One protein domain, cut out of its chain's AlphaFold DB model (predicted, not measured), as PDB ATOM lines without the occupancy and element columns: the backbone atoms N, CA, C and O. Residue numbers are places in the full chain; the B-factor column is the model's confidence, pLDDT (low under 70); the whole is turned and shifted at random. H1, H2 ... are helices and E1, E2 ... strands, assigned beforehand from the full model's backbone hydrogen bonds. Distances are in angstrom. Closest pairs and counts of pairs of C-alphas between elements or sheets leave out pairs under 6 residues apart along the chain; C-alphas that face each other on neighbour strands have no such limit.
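AT A GLANCE: This is residues 30 to 162 and 179 to 204 of the 220 residues of an uncharacterized protein of Salvia splendens (UniProt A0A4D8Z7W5). A strongly twisted, curled sheet of five strands wraps round one long helix, H3, and a second long helix, H1, reaches away from this body near E1, beside the unnamed stretch of residues 30 to 53. H1 and that stretch make one end of the long axis, the ends of E2 and E3 near the cut make the other, and the short helix H2 sits at the start of H3. The printed part has 159 residues, with three named helices and five named strands in the order H1 E1 H2 H3 E2 E3 E4 E5. The sheet runs E1 E2 E3 E4 E5, antiparallel throughout, and the class is mixed, helices and strands. The whole is loose, with a radius of gyration of the C-alphas of 19.1 A and spans of 68 by 31 by 30 A.

HOW THE PARTS SIT: H1, residues 54 to 78, touches no helix. The sheet holds E1, residues 95 to 98, E2, 132 to 145, E3, 149 to 160, E4, 180 to 189, and E5, 195 to 203; E1 and E5 are its edge strands. H1 is only just not on this sheet, with 4 pairs of C-alphas within 10 A. H2, residues 100 to 106, only grazes the sheet with Leu 100. H3, residues 108 to 128, touches H2 with residues 110 to 111 alone, at a steep tilt of 39 degrees, opposite ways, as a helical hairpin; the closest C-alphas are those of Lys 104 and Tyr 111, 5.5 A. The sheet curls round H3, two layers with the helix on one face; the closest C-alphas of H3 and E2 are those of Asn 126 and Cys 133, 5.3 A, and of H3 and E5 those of Ala 121 and Leu 197, 5.9 A. E2 bends by 82 degrees at residue 138, E3 by 62 degrees at 155 and E5 by 62 degrees at 198. Within hydrogen-bond range are N 96 and O 144, 2.8 A, between E1 and E2; N 143 and O 151, 2.9 A, in the hairpin E2 and E3; N 152 and O 185, 2.9 A, between E3 and E4; and N 186 and O 199, 2.8 A, in the hairpin E4 and E5. Every O i to N i+4 pair is within range in H2 and H3, and 19 of 21 in H1.

IN THESE COORDINATES: H1 begins at C-alpha 54, (-13.843, 26.067, -6.400), and is 36.3 A long. E1 and H2 are short. H3 begins at C-alpha 108, (-52.288, 7.979, -8.670), and is 30.5 A long. E2 and E3 are each 30.2 A long, E4 26.9 A and E5 22.6 A, ending at C-alpha 203, (-44.131, 10.794, -34.910).

THE WHOLE: The C-alphas farthest apart are those of Asp 52 and Arg 162, 69.5 A. Residues 163 to 178 are not printed, and C-alphas 162 and 179 are 15.8 A apart across the cut. The link from H1 to E1, 16 residues, is long. Mean pLDDT of the printed part is 86.7; residues 40 to 62 and 161 to 162 are under 70.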
ATOM      1  N   PRO A  30     -40.155  32.367 -26.896       88.06
ATOM      2  CA  PRO A  30     -38.847  32.593 -26.272       88.06
ATOM      3  C   PRO A  30     -37.731  31.701 -26.838       88.06
ATOM      4  O   PRO A  30     -36.584  32.129 -26.940       88.06
ATOM      5  N   TYR A  31     -38.069  30.485 -27.268       89.12
ATOM      6  CA  TYR A  31     -37.122  29.460 -27.713       89.12
ATOM      7  C   TYR A  31     -36.655  29.630 -29.155       89.12
ATOM      8  O   TYR A  31     -35.690  28.984 -29.567       89.12
ATOM      9  N   ARG A  32     -37.281  30.537 -29.913       85.94
ATOM     10  CA  ARG A  32     -36.854  30.887 -31.279       85.94
ATOM     11  C   ARG A  32     -35.549  31.675 -31.306       85.94
ATOM     12  O   ARG A  32     -34.916  31.783 -32.352       85.94
ATOM     13  N   ARG A  33     -35.164  32.271 -30.178       85.00
ATOM     14  CA  ARG A  33     -33.931  33.045 -30.034       85.00
ATOM     15  C   ARG A  33     -32.911  32.249 -29.229       85.00
ATOM     16  O   ARG A  33     -33.259  31.313 -28.507       85.00
ATOM     17  N   LYS A  34     -31.645  32.642 -29.360       82.44
ATOM     18  CA  LYS A  34     -30.606  32.171 -28.450       82.44
ATOM     19  C   LYS A  34     -30.806  32.816 -27.083       82.44
ATOM     20  O   LYS A  34     -30.983  34.031 -26.995       82.44
ATOM     21  N   PHE A  35     -30.781  32.001 -26.042       81.81
ATOM     22  CA  PHE A  35     -30.734  32.468 -24.668       81.81
ATOM     23  C   PHE A  35     -29.313  32.915 -24.324       81.81
ATOM     24  O   PHE A  35     -28.342  32.377 -24.852       81.81
ATOM     25  N   VAL A  36     -29.190  33.855 -23.384       75.56
ATOM     26  CA  VAL A  36     -27.885  34.353 -22.910       75.56
ATOM     27  C   VAL A  36     -27.013  33.205 -22.379       75.56
ATOM     28  O   VAL A  36     -25.817  33.172 -22.623       75.56
ATOM     29  N   PHE A  37     -27.633  32.201 -21.755       70.94
ATOM     30  CA  PHE A  37     -26.982  30.992 -21.238       70.94
ATOM     31  C   PHE A  37     -26.374  30.087 -22.323       70.94
ATOM     32  O   PHE A  37     -25.619  29.164 -22.035       70.94
ATOM     33  N   GLU A  38     -26.722  30.265 -23.594       75.00
ATOM     34  CA  GLU A  38     -26.168  29.412 -24.649       75.00
ATOM     35  C   GLU A  38     -24.766  29.846 -25.073       75.00
ATOM     36  O   GLU A  38     -24.000  29.014 -25.583       75.00
ATOM     37  N   ASP A  39     -24.425  31.106 -24.799       73.06
ATOM     38  CA  ASP A  39     -23.135  31.713 -25.082       73.06
ATOM     39  C   ASP A  39     -22.194  31.584 -23.874       73.06
ATOM     40  O   ASP A  39     -22.451  32.108 -22.790       73.06
ATOM     41  N   LYS A  40     -21.096  30.843 -24.064       63.47
ATOM     42  CA  LYS A  40     -20.078  30.628 -23.027       63.47
ATOM     43  C   LYS A  40     -19.182  31.849 -22.822       63.47
ATOM     44  O   LYS A  40     -18.544  31.932 -21.781       63.47
ATOM     45  N   GLU A  41     -19.095  32.753 -23.796       60.66
ATOM     46  CA  GLU A  41     -18.185  33.901 -23.722       60.66
ATOM     47  C   GLU A  41     -18.769  35.040 -22.882       60.66
ATOM     48  O   GLU A  41     -18.022  35.834 -22.315       60.66
ATOM     49  N   THR A  42     -20.100  35.116 -22.773       59.28
ATOM     50  CA  THR A  42     -20.786  36.244 -22.126       59.28
ATOM     51  C   THR A  42     -21.435  35.917 -20.786       59.28
ATOM     52  O   THR A  42     -21.725  36.841 -20.027       59.28
ATOM     53  N   PHE A  43     -21.726  34.645 -20.498       65.00
ATOM     54  CA  PHE A  43     -22.457  34.277 -19.284       65.00
ATOM     55  C   PHE A  43     -21.509  33.805 -18.175       65.00
ATOM     56  O   PHE A  43     -20.952  32.710 -18.238       65.00
ATOM     57  N   ASP A  44     -21.356  34.637 -17.143       67.06
ATOM     58  CA  ASP A  44     -20.607  34.301 -15.934       67.06
ATOM     59  C   ASP A  44     -21.456  33.423 -15.003       67.06
ATOM     60  O   ASP A  44     -22.300  33.906 -14.248       67.06
ATOM     61  N   TYR A  45     -21.231  32.111 -15.078       64.19
ATOM     62  CA  TYR A  45     -21.869  31.141 -14.191       64.19
ATOM     63  C   TYR A  45     -21.330  31.199 -12.757       64.19
ATOM     64  O   TYR A  45     -22.077  30.870 -11.838       64.19
ATOM     65  N   LYS A  46     -20.073  31.625 -12.544       63.84
ATOM     66  CA  LYS A  46     -19.469  31.687 -11.200       63.84
ATOM     67  C   LYS A  46     -20.097  32.804 -10.378       63.84
ATOM     68  O   LYS A  46     -20.427  32.584  -9.223       63.84
ATOM     69  N   GLY A  47     -20.386  33.948 -10.999       62.53
ATOM     70  CA  GLY A  47     -21.112  35.048 -10.353       62.53
ATOM     71  C   GLY A  47     -22.547  34.718  -9.906       62.53
ATOM     72  O   GLY A  47     -23.157  35.523  -9.209       62.53
ATOM     73  N   TRP A  48     -23.100  33.565 -10.303       61.69
ATOM     74  CA  TRP A  48     -24.430  33.090  -9.897       61.69
ATOM     75  C   TRP A  48     -24.406  32.014  -8.798       61.69
ATOM     76  O   TRP A  48     -25.457  31.725  -8.227       61.69
ATOM     77  N   TYR A  49     -23.242  31.430  -8.498       59.59
ATOM     78  CA  TYR A  49     -23.068  30.414  -7.460       59.59
ATOM     79  C   TYR A  49     -22.215  30.985  -6.315       59.59
ATOM     80  O   TYR A  49     -20.995  31.043  -6.412       59.59
ATOM     81  N   ASP A  50     -22.864  31.385  -5.215       56.28
ATOM     82  CA  ASP A  50     -22.223  31.805  -3.954       56.28
ATOM     83  C   ASP A  50     -21.691  30.580  -3.174       56.28
ATOM     84  O   ASP A  50     -22.168  30.262  -2.082       56.28
ATOM     85  N   SER A  51     -20.739  29.827  -3.725       56.38
ATOM     86  CA  SER A  51     -20.073  28.769  -2.950       56.38
ATOM     87  C   SER A  51     -18.561  28.785  -3.122       56.38
ATOM     88  O   SER A  51     -18.053  28.676  -4.233       56.38
ATOM     89  N   ASP A  52     -17.865  28.863  -1.987       54.25
ATOM     90  CA  ASP A  52     -16.409  29.011  -1.845       54.25
ATOM     91  C   ASP A  52     -15.596  27.729  -2.159       54.25
ATOM     92  O   ASP A  52     -14.391  27.679  -1.910       54.25
ATOM     93  N   GLU A  53     -16.218  26.673  -2.696       57.25
ATOM     94  CA  GLU A  53     -15.566  25.391  -3.015       57.25
ATOM     95  C   GLU A  53     -15.288  25.279  -4.528       57.25
ATOM     96  O   GLU A  53     -16.079  24.733  -5.290       57.25
ATOM     97  N   GLU A  54     -14.154  25.829  -4.975       56.66
ATOM     98  CA  GLU A  54     -13.843  26.067  -6.400       56.66
ATOM     99  C   GLU A  54     -13.912  24.824  -7.317       56.66
ATOM    100  O   GLU A  54     -14.345  24.950  -8.463       56.66
ATOM    101  N   ASP A  55     -13.536  23.633  -6.835       55.56
ATOM    102  CA  ASP A  55     -13.444  22.421  -7.669       55.56
ATOM    103  C   ASP A  55     -14.798  21.700  -7.861       55.56
ATOM    104  O   ASP A  55     -15.079  21.178  -8.946       55.56
ATOM    105  N   ASP A  56     -15.673  21.703  -6.848       58.62
ATOM    106  CA  ASP A  56     -17.010  21.087  -6.933       58.62
ATOM    107  C   ASP A  56     -18.008  21.987  -7.681       58.62
ATOM    108  O   ASP A  56     -18.954  21.506  -8.319       58.62
ATOM    109  N   VAL A  57     -17.763  23.298  -7.673       59.03
ATOM    110  CA  VAL A  57     -18.562  24.304  -8.382       59.03
ATOM    111  C   VAL A  57     -18.432  24.173  -9.897       59.03
ATOM    112  O   VAL A  57     -19.440  24.226 -10.602       59.03
ATOM    113  N   ASP A  58     -17.229  23.931 -10.420       59.84
ATOM    114  CA  ASP A  58     -17.011  23.848 -11.870       59.84
ATOM    115  C   ASP A  58     -17.684  22.610 -12.500       59.84
ATOM    116  O   ASP A  58     -18.222  22.682 -13.616       59.84
ATOM    117  N   LEU A  59     -17.742  21.484 -11.775       58.81
ATOM    118  CA  LEU A  59     -18.471  20.283 -12.202       58.81
ATOM    119  C   LEU A  59     -19.992  20.484 -12.153       58.81
ATOM    120  O   LEU A  59     -20.679  20.143 -13.120       58.81
ATOM    121  N   GLN A  60     -20.515  21.090 -11.082       65.81
ATOM    122  CA  GLN A  60     -21.946  21.389 -10.953       65.81
ATOM    123  C   GLN A  60     -22.421  22.405 -12.000       65.81
ATOM    124  O   GLN A  60     -23.466  22.209 -12.621       65.81
ATOM    125  N   ILE A  61     -21.635  23.451 -12.268       66.94
ATOM    126  CA  ILE A  61     -21.925  24.439 -13.316       66.94
ATOM    127  C   ILE A  61     -21.946  23.776 -14.696       66.94
ATOM    128  O   ILE A  61     -22.837  24.055 -15.503       66.94
ATOM    129  N   THR A  62     -20.986  22.894 -14.983       68.50
ATOM    130  CA  THR A  62     -20.910  22.208 -16.281       68.50
ATOM    131  C   THR A  62     -22.109  21.284 -16.501       68.50
ATOM    132  O   THR A  62     -22.684  21.284 -17.595       68.50
ATOM    133  N   ASP A  63     -22.527  20.544 -15.473       77.81
ATOM    134  CA  ASP A  63     -23.695  19.656 -15.527       77.81
ATOM    135  C   ASP A  63     -25.010  20.437 -15.702       77.81
ATOM    136  O   ASP A  63     -25.840  20.136 -16.569       77.81
ATOM    137  N   VAL A  64     -25.157  21.537 -14.963       81.44
ATOM    138  CA  VAL A  64     -26.294  22.457 -15.082       81.44
ATOM    139  C   VAL A  64     -26.352  23.104 -16.465       81.44
ATOM    140  O   VAL A  64     -27.421  23.167 -17.084       81.44
ATOM    141  N   HIS A  65     -25.210  23.547 -16.999       82.38
ATOM    142  CA  HIS A  65     -25.133  24.134 -18.335       82.38
ATOM    143  C   HIS A  65     -25.520  23.139 -19.425       82.38
ATOM    144  O   HIS A  65     -26.309  23.465 -20.317       82.38
ATOM    145  N   GLY A  66     -24.979  21.922 -19.339       86.19
ATOM    146  CA  GLY A  66     -25.305  20.829 -20.248       86.19
ATOM    147  C   GLY A  66     -26.798  20.506 -20.229       86.19
ATOM    148  O   GLY A  66     -27.419  20.401 -21.289       86.19
ATOM    149  N   THR A  67     -27.388  20.448 -19.033       89.06
ATOM    150  CA  THR A  67     -28.823  20.206 -18.833       89.06
ATOM    151  C   THR A  67     -29.682  21.300 -19.462       89.06
ATOM    152  O   THR A  67     -30.597  20.993 -20.225       89.06
ATOM    153  N   ILE A  68     -29.366  22.580 -19.227       88.94
ATOM    154  CA  ILE A  68     -30.104  23.703 -19.828       88.94
ATOM    155  C   ILE A  68     -30.011  23.652 -21.356       88.94
ATOM    156  O   ILE A  68     -31.029  23.767 -22.036       88.94
ATOM    157  N   LYS A  69     -28.817  23.439 -21.921       89.00
ATOM    158  CA  LYS A  69     -28.639  23.356 -23.380       89.00
ATOM    159  C   LYS A  69     -29.432  22.211 -23.997       89.00
ATOM    160  O   LYS A  69     -30.106  22.417 -25.006       89.00
ATOM    161  N   ARG A  70     -29.385  21.028 -23.380       91.56
ATOM    162  CA  ARG A  70     -30.166  19.863 -23.811       91.56
ATOM    163  C   ARG A  70     -31.661  20.162 -23.769       91.56
ATOM    164  O   ARG A  70     -32.345  19.919 -24.759       91.56
ATOM    165  N   PHE A  71     -32.145  20.757 -22.681       93.31
ATOM    166  CA  PHE A  71     -33.544  21.149 -22.540       93.31
ATOM    167  C   PHE A  71     -33.979  22.138 -23.630       93.31
ATOM    168  O   PHE A  71     -34.985  21.920 -24.303       93.31
ATOM    169  N   LEU A  72     -33.207  23.208 -23.854       92.50
ATOM    170  CA  LEU A  72     -33.502  24.207 -24.886       92.50
ATOM    171  C   LEU A  72     -33.561  23.580 -26.282       92.50
ATOM    172  O   LEU A  72     -34.470  23.885 -27.056       92.50
ATOM    173  N   GLN A  73     -32.618  22.688 -26.591       92.00
ATOM    174  CA  GLN A  73     -32.587  21.967 -27.859       92.00
ATOM    175  C   GLN A  73     -33.828  21.081 -28.027       92.00
ATOM    176  O   GLN A  73     -34.499  21.144 -29.052       92.00
ATOM    177  N   GLN A  74     -34.207  20.334 -26.991       93.81
ATOM    178  CA  GLN A  74     -35.393  19.477 -27.013       93.81
ATOM    179  C   GLN A  74     -36.700  20.248 -27.196       93.81
ATOM    180  O   GLN A  74     -37.575  19.804 -27.946       93.81
ATOM    181  N   VAL A  75     -36.842  21.411 -26.552       93.69
ATOM    182  CA  VAL A  75     -38.012  22.278 -26.759       93.69
ATOM    183  C   VAL A  75     -38.085  22.735 -28.215       93.69
ATOM    184  O   VAL A  75     -39.163  22.690 -28.804       93.69
ATOM    185  N   ARG A  76     -36.956  23.124 -28.820       91.44
ATOM    186  CA  ARG A  76     -36.909  23.556 -30.227       91.44
ATOM    187  C   ARG A  76     -37.234  22.428 -31.199       91.44
ATOM    188  O   ARG A  76     -38.037  22.636 -32.103       91.44
ATOM    189  N   ASP A  77     -36.661  21.248 -30.988       90.75
ATOM    190  CA  ASP A  77     -36.798  20.123 -31.919       90.75
ATOM    191  C   ASP A  77     -38.187  19.486 -31.853       90.75
ATOM    192  O   ASP A  77     -38.751  19.074 -32.868       90.75
ATOM    193  N   SER A  78     -38.761  19.407 -30.652       92.44
ATOM    194  CA  SER A  78     -40.031  18.716 -30.429       92.44
ATOM    195  C   SER A  78     -41.227  19.646 -30.256       92.44
ATOM    196  O   SER A  78     -42.356  19.166 -30.259       92.44
ATOM    197  N   GLY A  79     -41.032  20.955 -30.096       92.44
ATOM    198  CA  GLY A  79     -42.098  21.858 -29.649       92.44
ATOM    199  C   GLY A  79     -42.503  21.629 -28.185       92.44
ATOM    200  O   GLY A  79     -43.638  21.913 -27.816       92.44
ATOM    201  N   GLY A  80     -41.601  21.074 -27.367       93.88
ATOM    202  CA  GLY A  80     -41.816  20.820 -25.938       93.88
ATOM    203  C   GLY A  80     -42.440  19.463 -25.590       93.88
ATOM    204  O   GLY A  80     -42.698  19.218 -24.418       93.88
ATOM    205  N   TYR A  81     -42.677  18.579 -26.563       95.38
ATOM    206  CA  TYR A  81     -43.261  17.250 -26.326       95.38
ATOM    207  C   TYR A  81     -42.253  16.219 -25.806       95.38
ATOM    208  O   TYR A  81     -42.590  15.391 -24.961       95.38
ATOM    209  N   ASP A  82     -41.030  16.241 -26.337       93.56
ATOM    210  CA  ASP A  82     -40.006  15.229 -26.078       93.56
ATOM    211  C   ASP A  82     -38.911  15.810 -25.182       93.56
ATOM    212  O   ASP A  82     -37.800  16.090 -25.632       93.56
ATOM    213  N   LEU A  83     -39.249  16.010 -23.909       93.81
ATOM    214  CA  LEU A  83     -38.317  16.489 -22.890       93.81
ATOM    215  C   LEU A  83     -37.905  15.321 -21.992       93.81
ATOM    216  O   LEU A  83     -38.765  14.646 -21.427       93.81
ATOM    217  N   ASP A  84     -36.601  15.078 -21.865       89.12
ATOM    218  CA  ASP A  84     -36.047  14.026 -20.991       89.12
ATOM    219  C   ASP A  84     -35.212  14.573 -19.828       89.12
ATOM    220  O   ASP A  84     -34.704  13.812 -19.007       89.12
ATOM    221  N   CYS A  85     -35.081  15.893 -19.750       88.62
ATOM    222  CA  CYS A  85     -34.361  16.580 -18.700       88.62
ATOM    223  C   CYS A  85     -35.203  17.738 -18.166       88.62
ATOM    224  O   CYS A  85     -35.982  18.354 -18.895       88.62
ATOM    225  N   CYS A  86     -35.058  18.023 -16.875       85.81
ATOM    226  CA  CYS A  86     -35.667  19.179 -16.237       85.81
ATOM    227  C   CYS A  86     -34.544  20.155 -15.887       85.81
ATOM    228  O   CYS A  86     -33.590  19.749 -15.220       85.81
ATOM    229  N   PRO A  87     -34.619  21.421 -16.321       87.00
ATOM    230  CA  PRO A  87     -33.628  22.399 -15.927       87.00
ATOM    231  C   PRO A  87     -33.779  22.720 -14.428       87.00
ATOM    232  O   PRO A  87     -34.802  22.377 -13.819       87.00
ATOM    233  N   PRO A  88     -32.776  23.375 -13.816       83.69
ATOM    234  CA  PRO A  88     -32.856  23.796 -12.421       83.69
ATOM    235  C   PRO A  88     -34.096  24.650 -12.141       83.69
ATOM    236  O   PRO A  88     -34.561  25.387 -13.004       83.69
ATOM    237  N   SER A  89     -34.604  24.612 -10.909       79.88
ATOM    238  CA  SER A  89     -35.849  25.299 -10.525       79.88
ATOM    239  C   SER A  89     -35.822  26.821 -10.716       79.88
ATOM    240  O   SER A  89     -36.866  27.422 -10.972       79.88
ATOM    241  N   TRP A  90     -34.647  27.447 -10.617       80.38
ATOM    242  CA  TRP A  90     -34.446  28.874 -10.888       80.38
ATOM    243  C   TRP A  90     -34.468  29.209 -12.387       80.38
ATOM    244  O   TRP A  90     -34.655  30.365 -12.765       80.38
ATOM    245  N   PHE A  91     -34.304  28.214 -13.263       82.81
ATOM    246  CA  PHE A  91     -34.440  28.374 -14.704       82.81
ATOM    247  C   PHE A  91     -35.927  28.309 -15.057       82.81
ATOM    248  O   PHE A  91     -36.457  27.273 -15.455       82.81
ATOM    249  N   HIS A  92     -36.618  29.428 -14.836       80.62
ATOM    250  CA  HIS A  92     -38.059  29.554 -15.027       80.62
ATOM    251  C   HIS A  92     -38.469  29.236 -16.470       80.62
ATOM    252  O   HIS A  92     -38.356  30.069 -17.369       80.62
ATOM    253  N   VAL A  93     -38.978  28.023 -16.679       88.00
ATOM    254  CA  VAL A  93     -39.460  27.537 -17.972       88.00
ATOM    255  C   VAL A  93     -40.927  27.143 -17.871       88.00
ATOM    256  O   VAL A  93     -41.351  26.606 -16.846       88.00
ATOM    257  N   PRO A  94     -41.724  27.375 -18.925       91.44
ATOM    258  CA  PRO A  94     -43.122  26.993 -18.919       91.44
ATOM    259  C   PRO A  94     -43.321  25.488 -19.089       91.44
ATOM    260  O   PRO A  94     -44.441  25.048 -18.890       91.44
ATOM    261  N   PHE A  95     -42.299  24.705 -19.454       94.75
ATOM    262  CA  PHE A  95     -42.414  23.263 -19.678       94.75
ATOM    263  C   PHE A  95     -41.840  22.463 -18.513       94.75
ATOM    264  O   PHE A  95     -40.683  22.648 -18.134       94.75
ATOM    265  N   ARG A  96     -42.629  21.524 -17.995       93.56
ATOM    266  CA  ARG A  96     -42.240  20.630 -16.908       93.56
ATOM    267  C   ARG A  96     -42.468  19.172 -17.317       93.56
ATOM    268  O   ARG A  96     -43.621  18.729 -17.296       93.56
ATOM    269  N   PRO A  97     -41.419  18.424 -17.705       95.25
ATOM    270  CA  PRO A  97     -41.553  16.988 -17.923       95.25
ATOM    271  C   PRO A  97     -41.928  16.293 -16.618       95.25
ATOM    272  O   PRO A  97     -41.446  16.662 -15.545       95.25
ATOM    273  N   ILE A  98     -42.794  15.290 -16.719       94.38
ATOM    274  CA  ILE A  98     -43.214  14.479 -15.578       94.38
ATOM    275  C   ILE A  98     -42.644  13.078 -15.738       94.38
ATOM    276  O   ILE A  98     -42.812  12.436 -16.775       94.38
ATOM    277  N   ASP A  99     -42.015  12.587 -14.675       93.44
ATOM    278  CA  ASP A  99     -41.704  11.173 -14.537       93.44
ATOM    279  C   ASP A  99     -43.005  10.387 -14.310       93.44
ATOM    280  O   ASP A  99     -43.583  10.383 -13.219       93.44
ATOM    281  N   LEU A 100     -43.479   9.729 -15.369       93.06
ATOM    282  CA  LEU A 100     -44.693   8.917 -15.341       93.06
ATOM    283  C   LEU A 100     -44.579   7.710 -14.407       93.06
ATOM    284  O   LEU A 100     -45.583   7.316 -13.813       93.06
ATOM    285  N   ALA A 101     -43.387   7.123 -14.259       92.81
ATOM    286  CA  ALA A 101     -43.188   5.976 -13.380       92.81
ATOM    287  C   ALA A 101     -43.319   6.401 -11.913       92.81
ATOM    288  O   ALA A 101     -44.017   5.740 -11.142       92.81
ATOM    289  N   ALA A 102     -42.721   7.541 -11.555       93.44
ATOM    290  CA  ALA A 102     -42.873   8.131 -10.232       93.44
ATOM    291  C   ALA A 102     -44.317   8.590  -9.974       93.44
ATOM    292  O   ALA A 102     -44.855   8.315  -8.901       93.44
ATOM    293  N   ALA A 103     -44.969   9.239 -10.946       93.31
ATOM    294  CA  ALA A 103     -46.361   9.675 -10.823       93.31
ATOM    295  C   ALA A 103     -47.311   8.491 -10.600       93.31
ATOM    296  O   ALA A 103     -48.130   8.519  -9.690       93.31
ATOM    297  N   LYS A 104     -47.145   7.396 -11.352       92.56
ATOM    298  CA  LYS A 104     -47.954   6.177 -11.194       92.56
ATOM    299  C   LYS A 104     -47.886   5.583  -9.781       92.56
ATOM    300  O   LYS A 104     -48.841   4.941  -9.356       92.56
ATOM    301  N   GLN A 105     -46.768   5.765  -9.077       94.19
ATOM    302  CA  GLN A 105     -46.562   5.235  -7.726       94.19
ATOM    303  C   GLN A 105     -46.971   6.217  -6.625       94.19
ATOM    304  O   GLN A 105     -47.530   5.797  -5.615       94.19
ATOM    305  N   ASN A 106     -46.678   7.506  -6.808       94.81
ATOM    306  CA  ASN A 106     -46.756   8.510  -5.745       94.81
ATOM    307  C   ASN A 106     -47.951   9.464  -5.880       94.81
ATOM    308  O   ASN A 106     -48.323  10.104  -4.902       94.81
ATOM    309  N   ASP A 107     -48.545   9.562  -7.069       94.94
ATOM    310  CA  ASP A 107     -49.670  10.446  -7.375       94.94
ATOM    311  C   ASP A 107     -50.629   9.772  -8.371       94.94
ATOM    312  O   ASP A 107     -50.712  10.090  -9.563       94.94
ATOM    313  N   GLU A 108     -51.349   8.767  -7.869       93.50
ATOM    314  CA  GLU A 108     -52.288   7.979  -8.670       93.50
ATOM    315  C   GLU A 108     -53.400   8.850  -9.284       93.50
ATOM    316  O   GLU A 108     -53.879   8.558 -10.382       93.50
ATOM    317  N   ALA A 109     -53.805   9.923  -8.592       94.69
ATOM    318  CA  ALA A 109     -54.825  10.851  -9.069       94.69
ATOM    319  C   ALA A 109     -54.341  11.588 -10.322       94.69
ATOM    320  O   ALA A 109     -54.990  11.496 -11.367       94.69
ATOM    321  N   PHE A 110     -53.160  12.207 -10.259       94.06
ATOM    322  CA  PHE A 110     -52.559  12.863 -11.417       94.06
ATOM    323  C   PHE A 110     -52.312  11.881 -12.569       94.06
ATOM    324  O   PHE A 110     -52.625  12.166 -13.726       94.06
ATOM    325  N   TYR A 111     -51.795  10.682 -12.277       95.75
ATOM    326  CA  TYR A 111     -51.582   9.667 -13.312       95.75
ATOM    327  C   TYR A 111     -52.896   9.303 -14.029       95.75
ATOM    328  O   TYR A 111     -52.936   9.232 -15.258       95.75
ATOM    329  N   LYS A 112     -54.001   9.137 -13.288       95.69
ATOM    330  CA  LYS A 112     -55.335   8.901 -13.868       95.69
ATOM    331  C   LYS A 112     -55.801  10.055 -14.755       95.69
ATOM    332  O   LYS A 112     -56.396   9.795 -15.802       95.69
ATOM    333  N   GLU A 113     -55.519  11.301 -14.389       95.31
ATOM    334  CA  GLU A 113     -55.838  12.474 -15.216       95.31
ATOM    335  C   GLU A 113     -55.056  12.486 -16.532       95.31
ATOM    336  O   GLU A 113     -55.629  12.766 -17.587       95.31
ATOM    337  N   VAL A 114     -53.772  12.119 -16.504       96.69
ATOM    338  CA  VAL A 114     -52.950  11.983 -17.718       96.69
ATOM    339  C   VAL A 114     -53.530  10.918 -18.652       96.69
ATOM    340  O   VAL A 114     -53.697  11.165 -19.848       96.69
ATOM    341  N   ILE A 115     -53.903   9.754 -18.112       97.50
ATOM    342  CA  ILE A 115     -54.525   8.674 -18.894       97.50
ATOM    343  C   ILE A 115     -55.892   9.104 -19.446       97.50
ATOM    344  O   ILE A 115     -56.182   8.878 -20.623       97.50
ATOM    345  N   LYS A 116     -56.717   9.790 -18.645       96.81
ATOM    346  CA  LYS A 116     -57.997  10.373 -19.087       96.81
ATOM    347  C   LYS A 116     -57.790  11.335 -20.261       96.81
ATOM    348  O   LYS A 116     -58.537  11.261 -21.237       96.81
ATOM    349  N   ALA A 117     -56.777  12.197 -20.195       97.75
ATOM    350  CA  ALA A 117     -56.449  13.135 -21.264       97.75
ATOM    351  C   ALA A 117     -55.995  12.427 -22.553       97.75
ATOM    352  O   ALA A 117     -56.421  12.815 -23.640       97.75
ATOM    353  N   ALA A 118     -55.209  11.352 -22.451       98.12
ATOM    354  CA  ALA A 118     -54.797  10.558 -23.612       98.12
ATOM    355  C   ALA A 118     -55.981   9.840 -24.283       98.12
ATOM    356  O   ALA A 118     -56.146   9.917 -25.502       98.12
ATOM    357  N   HIS A 119     -56.865   9.215 -23.496       98.00
ATOM    358  CA  HIS A 119     -58.094   8.612 -24.023       98.00
ATOM    359  C   HIS A 119     -59.017   9.647 -24.669       98.00
ATOM    360  O   HIS A 119     -59.603   9.386 -25.723       98.00
ATOM    361  N   PHE A 120     -59.138  10.827 -24.059       97.75
ATOM    362  CA  PHE A 120     -59.882  11.939 -24.635       97.75
ATOM    363  C   PHE A 120     -59.294  12.354 -25.994       97.75
ATOM    364  O   PHE A 120     -60.039  12.446 -26.969       97.75
ATOM    365  N   ALA A 121     -57.971  12.529 -26.082       97.81
ATOM    366  CA  ALA A 121     -57.292  12.890 -27.324       97.81
ATOM    367  C   ALA A 121     -57.544  11.858 -28.429       97.81
ATOM    368  O   ALA A 121     -57.937  12.233 -29.529       97.81
ATOM    369  N   ILE A 122     -57.400  10.561 -28.139       96.38
ATOM    370  CA  ILE A 122     -57.670   9.498 -29.121       96.38
ATOM    371  C   ILE A 122     -59.113   9.524 -29.607       96.38
ATOM    372  O   ILE A 122     -59.356   9.381 -30.803       96.38
ATOM    373  N   ARG A 123     -60.078   9.734 -28.709       95.50
ATOM    374  CA  ARG A 123     -61.487   9.833 -29.096       95.50
ATOM    375  C   ARG A 123     -61.720  10.997 -30.061       95.50
ATOM    376  O   ARG A 123     -62.410  10.819 -31.061       95.50
ATOM    377  N   GLU A 124     -61.142  12.161 -29.776       95.94
ATOM    378  CA  GLU A 124     -61.247  13.342 -30.641       95.94
ATOM    379  C   GLU A 124     -60.539  13.141 -31.988       95.94
ATOM    380  O   GLU A 124     -61.087  13.518 -33.022       95.94
ATOM    381  N   ILE A 125     -59.367  12.503 -31.999       94.50
ATOM    382  CA  ILE A 125     -58.635  12.155 -33.227       94.50
ATOM    383  C   ILE A 125     -59.459  11.184 -34.076       94.50
ATOM    384  O   ILE A 125     -59.673  11.423 -35.262       94.50
ATOM    385  N   ASN A 126     -59.996  10.123 -33.473       93.44
ATOM    386  CA  ASN A 126     -60.845   9.152 -34.165       93.44
ATOM    387  C   ASN A 126     -62.141   9.780 -34.703       93.44
ATOM    388  O   ASN A 126     -62.676   9.304 -35.698       93.44
ATOM    389  N   ALA A 127     -62.652  10.844 -34.075       91.12
ATOM    390  CA  ALA A 127     -63.809  11.587 -34.575       91.12
ATOM    391  C   ALA A 127     -63.487  12.481 -35.795       91.12
ATOM    392  O   ALA A 127     -64.403  12.826 -36.557       91.12
ATOM    393  N   GLU A 128     -62.216  12.869 -35.969       89.56
ATOM    394  CA  GLU A 128     -61.711  13.593 -37.145       89.56
ATOM    395  C   GLU A 128     -61.333  12.665 -38.303       89.56
ATOM    396  O   GLU A 128     -61.531  13.026 -39.464       89.56
ATOM    397  N   MET A 129     -60.795  11.485 -37.994       85.25
ATOM    398  CA  MET A 129     -60.381  10.490 -38.984       85.25
ATOM    399  C   MET A 129     -61.600   9.778 -39.584       85.25
ATOM    400  O   MET A 129     -62.623   9.593 -38.929       85.25
ATOM    401  N   THR A 130     -61.519   9.407 -40.865       80.75
ATOM    402  CA  THR A 130     -62.673   8.840 -41.601       80.75
ATOM    403  C   THR A 130     -62.441   7.429 -42.129       80.75
ATOM    404  O   THR A 130     -63.401   6.708 -42.381       80.75
ATOM    405  N   ASP A 131     -61.182   7.029 -42.268       82.25
ATOM    406  CA  ASP A 131     -60.720   5.770 -42.857       82.25
ATOM    407  C   ASP A 131     -60.066   4.833 -41.827       82.25
ATOM    408  O   ASP A 131     -59.909   3.635 -42.064       82.25
ATOM    409  N   LYS A 132     -59.676   5.377 -40.673       86.38
ATOM    410  CA  LYS A 132     -58.869   4.700 -39.658       86.38
ATOM    411  C   LYS A 132     -59.345   5.060 -38.262       86.38
ATOM    412  O   LYS A 132     -59.813   6.175 -38.029       86.38
ATOM    413  N   CYS A 133     -59.162   4.132 -37.337       90.62
ATOM    414  CA  CYS A 133     -59.245   4.388 -35.909       90.62
ATOM    415  C   CYS A 133     -57.964   3.961 -35.211       90.62
ATOM    416  O   CYS A 133     -57.201   3.132 -35.696       90.62
ATOM    417  N   TYR A 134     -57.744   4.560 -34.053       93.50
ATOM    418  CA  TYR A 134     -56.610   4.283 -33.198       93.50
ATOM    419  C   TYR A 134     -57.108   3.769 -31.853       93.50
ATOM    420  O   TYR A 134     -57.955   4.402 -31.215       93.50
ATOM    421  N   GLU A 135     -56.577   2.631 -31.428       95.00
ATOM    422  CA  GLU A 135     -56.756   2.088 -30.086       95.00
ATOM    423  C   GLU A 135     -55.598   2.558 -29.199       95.00
ATOM    424  O   GLU A 135     -54.431   2.475 -29.582       95.00
ATOM    425  N   PHE A 136     -55.908   3.085 -28.014       96.31
ATOM    426  CA  PHE A 136     -54.895   3.532 -27.057       96.31
ATOM    427  C   PHE A 136     -54.051   2.357 -26.555       96.31
ATOM    428  O   PHE A 136     -54.614   1.356 -26.117       96.31
ATOM    429  N   VAL A 137     -52.723   2.507 -26.551       96.69
ATOM    430  CA  VAL A 137     -51.803   1.518 -25.968       96.69
ATOM    431  C   VAL A 137     -51.251   2.036 -24.644       96.69
ATOM    432  O   VAL A 137     -51.571   1.500 -23.584       96.69
ATOM    433  N   GLU A 138     -50.444   3.096 -24.684       96.88
ATOM    434  CA  GLU A 138     -49.816   3.661 -23.489       96.88
ATOM    435  C   GLU A 138     -49.381   5.115 -23.685       96.88
ATOM    436  O   GLU A 138     -49.112   5.548 -24.806       96.88
ATOM    437  N   VAL A 139     -49.268   5.865 -22.583       97.56
ATOM    438  CA  VAL A 139     -48.606   7.176 -22.581       97.56
ATOM    439  C   VAL A 139     -47.112   6.969 -22.356       97.56
ATOM    440  O   VAL A 139     -46.708   6.446 -21.323       97.56
ATOM    441  N   GLU A 140     -46.302   7.430 -23.304       96.44
ATOM    442  CA  GLU A 140     -44.841   7.348 -23.240       96.44
ATOM    443  C   GLU A 140     -44.241   8.547 -22.501       96.44
ATOM    444  O   GLU A 140     -43.271   8.407 -21.757       96.44
ATOM    445  N   ARG A 141     -44.787   9.750 -22.733       96.44
ATOM    446  CA  ARG A 141     -44.312  11.002 -22.126       96.44
ATOM    447  C   ARG A 141     -45.461  11.966 -21.880       96.44
ATOM    448  O   ARG A 141     -46.399  12.049 -22.675       96.44
ATOM    449  N   VAL A 142     -45.330  12.755 -20.817       97.38
ATOM    450  CA  VAL A 142     -46.166  13.930 -20.578       97.38
ATOM    451  C   VAL A 142     -45.310  15.106 -20.126       97.38
ATOM    452  O   VAL A 142     -44.431  14.974 -19.272       97.38
ATOM    453  N   VAL A 143     -45.596  16.268 -20.701       97.25
ATOM    454  CA  VAL A 143     -45.029  17.550 -20.289       97.25
ATOM    455  C   VAL A 143     -46.179  18.470 -19.910       97.25
ATOM    456  O   VAL A 143     -47.104  18.684 -20.696       97.25
ATOM    457  N   LEU A 144     -46.132  19.005 -18.692       95.38
ATOM    458  CA  LEU A 144     -47.063  20.034 -18.248       95.38
ATOM    459  C   LEU A 144     -46.562  21.406 -18.668       95.38
ATOM    460  O   LEU A 144     -45.359  21.670 -18.659       95.38
ATOM    461  N   THR A 145     -47.501  22.285 -18.991       94.81
ATOM    462  CA  THR A 145     -47.213  23.681 -19.306       94.81
ATOM    463  C   THR A 145     -47.743  24.623 -18.225       94.81
ATOM    464  O   THR A 145     -48.656  24.274 -17.473       94.81
ATOM    465  N   SER A 146     -47.237  25.856 -18.180       89.69
ATOM    466  CA  SER A 146     -47.772  26.916 -17.311       89.69
ATOM    467  C   SER A 146     -49.207  27.348 -17.653       89.69
ATOM    468  O   SER A 146     -49.803  28.102 -16.890       89.69
ATOM    469  N   THR A 147     -49.765  26.895 -18.780       89.25
ATOM    470  CA  THR A 147     -51.116  27.231 -19.269       89.25
ATOM    471  C   THR A 147     -52.118  26.099 -19.059       89.25
ATOM    472  O   THR A 147     -53.114  26.036 -19.767       89.25
ATOM    473  N   TRP A 148     -51.841  25.171 -18.137       89.88
ATOM    474  CA  TRP A 148     -52.694  24.001 -17.855       89.88
ATOM    475  C   TRP A 148     -52.897  23.083 -19.068       89.88
ATOM    476  O   TRP A 148     -53.843  22.305 -19.156       89.88
ATOM    477  N   THR A 149     -51.960  23.145 -20.012       94.88
ATOM    478  CA  THR A 149     -51.937  22.289 -21.192       94.88
ATOM    479  C   THR A 149     -50.998  21.114 -20.948       94.88
ATOM    480  O   THR A 149     -49.870  21.299 -20.474       94.88
ATOM    481  N   LYS A 150     -51.458  19.909 -21.285       96.94
ATOM    482  CA  LYS A 150     -50.695  18.661 -21.258       96.94
ATOM    483  C   LYS A 150     -50.215  18.353 -22.677       96.94
ATOM    484  O   LYS A 150     -51.027  18.179 -23.587       96.94
ATOM    485  N   LEU A 151     -48.902  18.284 -22.869       97.56
ATOM    486  CA  LEU A 151     -48.293  17.784 -24.100       97.56
ATOM    487  C   LEU A 151     -48.052  16.292 -23.920       97.56
ATOM    488  O   LEU A 151     -47.199  15.880 -23.136       97.56
ATOM    489  N   LEU A 152     -48.854  15.486 -24.601       97.94
ATOM    490  CA  LEU A 152     -48.845  14.036 -24.487       97.94
ATOM    491  C   LEU A 152     -48.116  13.435 -25.682       97.94
ATOM    492  O   LEU A 152     -48.383  13.824 -26.816       97.94
ATOM    493  N   THR A 153     -47.250  12.459 -25.425       97.81
ATOM    494  CA  THR A 153     -46.745  11.523 -26.436       97.81
ATOM    495  C   THR A 153     -47.204  10.129 -26.036       97.81
ATOM    496  O   THR A 153     -46.907   9.683 -24.927       97.81
ATOM    497  N   PHE A 154     -47.953   9.455 -26.901       97.62
ATOM    498  CA  PHE A 154     -48.526   8.143 -26.613       97.62
ATOM    499  C   PHE A 154     -48.500   7.235 -27.838       97.62
ATOM    500  O   PHE A 154     -48.561   7.698 -28.979       97.62
ATOM    501  N   SER A 155     -48.439   5.935 -27.582       97.31
ATOM    502  CA  SER A 155     -48.562   4.903 -28.600       97.31
ATOM    503  C   SER A 155     -50.025   4.514 -28.786       97.31
ATOM    504  O   SER A 155     -50.796   4.410 -27.825       97.31
ATOM    505  N   ALA A 156     -50.412   4.298 -30.039       96.31
ATOM    506  CA  ALA A 156     -51.738   3.845 -30.412       96.31
ATOM    507  C   ALA A 156     -51.660   2.831 -31.555       96.31
ATOM    508  O   ALA A 156     -50.879   2.986 -32.492       96.31
ATOM    509  N   LYS A 157     -52.479   1.788 -31.484       94.81
ATOM    510  CA  LYS A 157     -52.571   0.751 -32.505       94.81
ATOM    511  C   LYS A 157     -53.536   1.207 -33.594       94.81
ATOM    512  O   LYS A 157     -54.670   1.575 -33.302       94.81
ATOM    513  N   GLU A 158     -53.073   1.226 -34.838       92.19
ATOM    514  CA  GLU A 158     -53.887   1.584 -35.998       92.19
ATOM    515  C   GLU A 158     -54.791   0.415 -36.401       92.19
ATOM    516  O   GLU A 158     -54.322  -0.694 -36.658       92.19
ATOM    517  N   GLU A 159     -56.085   0.688 -36.512       86.31
ATOM    518  CA  GLU A 159     -57.087  -0.233 -37.028       86.31
ATOM    519  C   GLU A 159     -57.775   0.398 -38.242       86.31
ATOM    520  O   GLU A 159     -58.219   1.551 -38.224       86.31
ATOM    521  N   VAL A 160     -57.852  -0.352 -39.342       75.94
ATOM    522  CA  VAL A 160     -58.582   0.090 -40.534       75.94
ATOM    523  C   VAL A 160     -60.070   0.016 -40.222       75.94
ATOM    524  O   VAL A 160     -60.581  -1.063 -39.909       75.94
ATOM    525  N   MET A 161     -60.790   1.135 -40.347       67.19
ATOM    526  CA  MET A 161     -62.242   1.097 -40.225       67.19
ATOM    527  C   MET A 161     -62.812   0.345 -41.430       67.19
ATOM    528  O   MET A 161     -62.980   0.907 -42.511       67.19
ATOM    529  N   ARG A 162     -63.152  -0.936 -41.251       57.88
ATOM    530  CA  ARG A 162     -64.004  -1.677 -42.193       57.88
ATOM    531  C   ARG A 162     -65.436  -1.149 -42.081       57.88
ATOM    532  O   ARG A 162     -66.294  -1.826 -41.532       57.88
ATOM    533  N   SER A 179     -50.333  -1.736 -37.174       88.50
ATOM    534  CA  SER A 179     -49.133  -0.942 -36.954       88.50
ATOM    535  C   SER A 179     -49.310  -0.019 -35.747       88.50
ATOM    536  O   SER A 179     -50.302   0.704 -35.637       88.50
ATOM    537  N   ILE A 180     -48.349  -0.038 -34.824       93.06
ATOM    538  CA  ILE A 180     -48.306   0.917 -33.713       93.06
ATOM    539  C   ILE A 180     -47.803   2.257 -34.258       93.06
ATOM    540  O   ILE A 180     -46.765   2.330 -34.920       93.06
ATOM    541  N   LYS A 181     -48.552   3.325 -33.985       94.56
ATOM    542  CA  LYS A 181     -48.193   4.713 -34.277       94.56
ATOM    543  C   LYS A 181     -47.925   5.459 -32.980       94.56
ATOM    544  O   LYS A 181     -48.686   5.336 -32.026       94.56
ATOM    545  N   THR A 182     -46.913   6.317 -32.990       96.62
ATOM    546  CA  THR A 182     -46.711   7.299 -31.924       96.62
ATOM    547  C   THR A 182     -47.422   8.597 -32.300       96.62
ATOM    548  O   THR A 182     -47.205   9.154 -33.382       96.62
ATOM    549  N   ILE A 183     -48.273   9.083 -31.404       96.50
ATOM    550  CA  ILE A 183     -49.064  10.301 -31.560       96.50
ATOM    551  C   ILE A 183     -48.629  11.309 -30.501       96.50
ATOM    552  O   ILE A 183     -48.427  10.974 -29.334       96.50
ATOM    553  N   GLN A 184     -48.505  12.563 -30.920       97.69
ATOM    554  CA  GLN A 184     -48.310  13.711 -30.048       97.69
ATOM    555  C   GLN A 184     -49.585  14.551 -30.032       97.69
ATOM    556  O   GLN A 184     -50.086  14.907 -31.095       97.69
ATOM    557  N   ALA A 185     -50.112  14.871 -28.849       97.69
ATOM    558  CA  ALA A 185     -51.347  15.638 -28.687       97.69
ATOM    559  C   ALA A 185     -51.216  16.731 -27.621       97.69
ATOM    560  O   ALA A 185     -50.682  16.501 -26.539       97.69
ATOM    561  N   MET A 186     -51.706  17.926 -27.938       97.56
ATOM    562  CA  MET A 186     -51.852  19.040 -27.003       97.56
ATOM    563  C   MET A 186     -53.278  19.027 -26.460       97.56
ATOM    564  O   MET A 186     -54.221  19.282 -27.212       97.56
ATOM    565  N   VAL A 187     -53.431  18.715 -25.176       97.56
ATOM    566  CA  VAL A 187     -54.733  18.706 -24.503       97.56
ATOM    567  C   VAL A 187     -54.755  19.821 -23.471       97.56
ATOM    568  O   VAL A 187     -53.955  19.808 -22.536       97.56
ATOM    569  N   HIS A 188     -55.648  20.784 -23.651       95.75
ATOM    570  CA  HIS A 188     -55.863  21.869 -22.704       95.75
ATOM    571  C   HIS A 188     -56.960  21.485 -21.708       95.75
ATOM    572  O   HIS A 188     -57.962  20.874 -22.084       95.75
ATOM    573  N   GLU A 189     -56.742  21.809 -20.437       92.31
ATOM    574  CA  GLU A 189     -57.725  21.646 -19.371       92.31
ATOM    575  C   GLU A 189     -58.352  23.002 -19.052       92.31
ATOM    576  O   GLU A 189     -57.674  23.940 -18.628       92.31
ATOM    577  N   CYS A 190     -59.651  23.101 -19.308       88.12
ATOM    578  CA  CYS A 190     -60.438  24.302 -19.090       88.12
ATOM    579  C   CYS A 190     -60.776  24.480 -17.601       88.12
ATOM    580  O   CYS A 190     -60.759  23.535 -16.817       88.12
ATOM    581  N   PHE A 191     -61.170  25.697 -17.215       83.44
ATOM    582  CA  PHE A 191     -61.563  26.034 -15.835       83.44
ATOM    583  C   PHE A 191     -62.756  25.228 -15.285       83.44
ATOM    584  O   PHE A 191     -63.001  25.264 -14.083       83.44
ATOM    585  N   ASP A 192     -63.528  24.569 -16.148       87.19
ATOM    586  CA  ASP A 192     -64.682  23.733 -15.802       87.19
ATOM    587  C   ASP A 192     -64.354  22.228 -15.794       87.19
ATOM    588  O   ASP A 192     -65.260  21.398 -15.894       87.19
ATOM    589  N   ASP A 193     -63.067  21.877 -15.721       83.12
ATOM    590  CA  ASP A 193     -62.528  20.512 -15.805       83.12
ATOM    591  C   ASP A 193     -62.848  19.795 -17.134       83.12
ATOM    592  O   ASP A 193     -62.708  18.565 -17.258       83.12
ATOM    593  N   SER A 194     -63.287  20.545 -18.153       92.00
ATOM    594  CA  SER A 194     -63.429  20.026 -19.509       92.00
ATOM    595  C   SER A 194     -62.073  19.965 -20.211       92.00
ATOM    596  O   SER A 194     -61.147  20.724 -19.928       92.00
ATOM    597  N   LEU A 195     -61.944  19.004 -21.124       96.19
ATOM    598  CA  LEU A 195     -60.739  18.813 -21.919       96.19
ATOM    599  C   LEU A 195     -60.997  19.296 -23.340       96.19
ATOM    600  O   LEU A 195     -62.053  19.017 -23.912       96.19
ATOM    601  N   GLU A 196     -60.003  19.951 -23.925       95.50
ATOM    602  CA  GLU A 196     -59.998  20.338 -25.329       95.50
ATOM    603  C   GLU A 196     -58.754  19.777 -26.018       95.50
ATOM    604  O   GLU A 196     -57.626  19.978 -25.569       95.50
ATOM    605  N   LEU A 197     -58.953  19.064 -27.130       96.62
ATOM    606  CA  LEU A 197     -57.854  18.685 -28.006       96.62
ATOM    607  C   LEU A 197     -57.562  19.895 -28.877       96.62
ATOM    608  O   LEU A 197     -58.407  20.308 -29.666       96.62
ATOM    609  N   GLU A 198     -56.369  20.451 -28.748       95.06
ATOM    610  CA  GLU A 198     -56.015  21.683 -29.439       95.06
ATOM    611  C   GLU A 198     -55.289  21.440 -30.755       95.06
ATOM    612  O   GLU A 198     -55.554  22.123 -31.745       95.06
ATOM    613  N   GLN A 199     -54.351  20.496 -30.737       95.50
ATOM    614  CA  GLN A 199     -53.584  20.066 -31.894       95.50
ATOM    615  C   GLN A 199     -53.021  18.665 -31.676       95.50
ATOM    616  O   GLN A 199     -52.789  18.248 -30.537       95.50
ATOM    617  N   TRP A 200     -52.781  17.945 -32.766       96.25
ATOM    618  CA  TRP A 200     -52.167  16.624 -32.721       96.25
ATOM    619  C   TRP A 200     -51.369  16.308 -33.987       96.25
ATOM    620  O   TRP A 200     -51.581  16.919 -35.038       96.25
ATOM    621  N   ARG A 201     -50.439  15.352 -33.882       94.81
ATOM    622  CA  ARG A 201     -49.577  14.917 -34.990       94.81
ATOM    623  C   ARG A 201     -49.018  13.513 -34.799       94.81
ATOM    624  O   ARG A 201     -49.011  12.993 -33.686       94.81
ATOM    625  N   PHE A 202     -48.497  12.930 -35.875       94.00
ATOM    626  CA  PHE A 202     -47.748  11.673 -35.822       94.00
ATOM    627  C   PHE A 202     -46.252  11.910 -35.599       94.00
ATOM    628  O   PHE A 202     -45.709  12.938 -36.004       94.00
ATOM    629  N   LYS A 203     -45.589  10.918 -34.998       91.19
ATOM    630  CA  LYS A 203     -44.131  10.794 -34.910       91.19
ATOM    631  C   LYS A 203     -43.691   9.495 -35.624       91.19
ATOM    632  O   LYS A 203     -44.378   8.486 -35.470       91.19
ATOM    633  N   PRO A 204     -42.571   9.480 -36.378       86.25
ATOM    634  CA  PRO A 204     -41.655  10.593 -36.643       86.25
ATOM    635  C   PRO A 204     -42.287  11.685 -37.515       86.25
ATOM    636  O   PRO A 204     -43.236  11.431 -38.253       86.25
TER     637      PRO A 204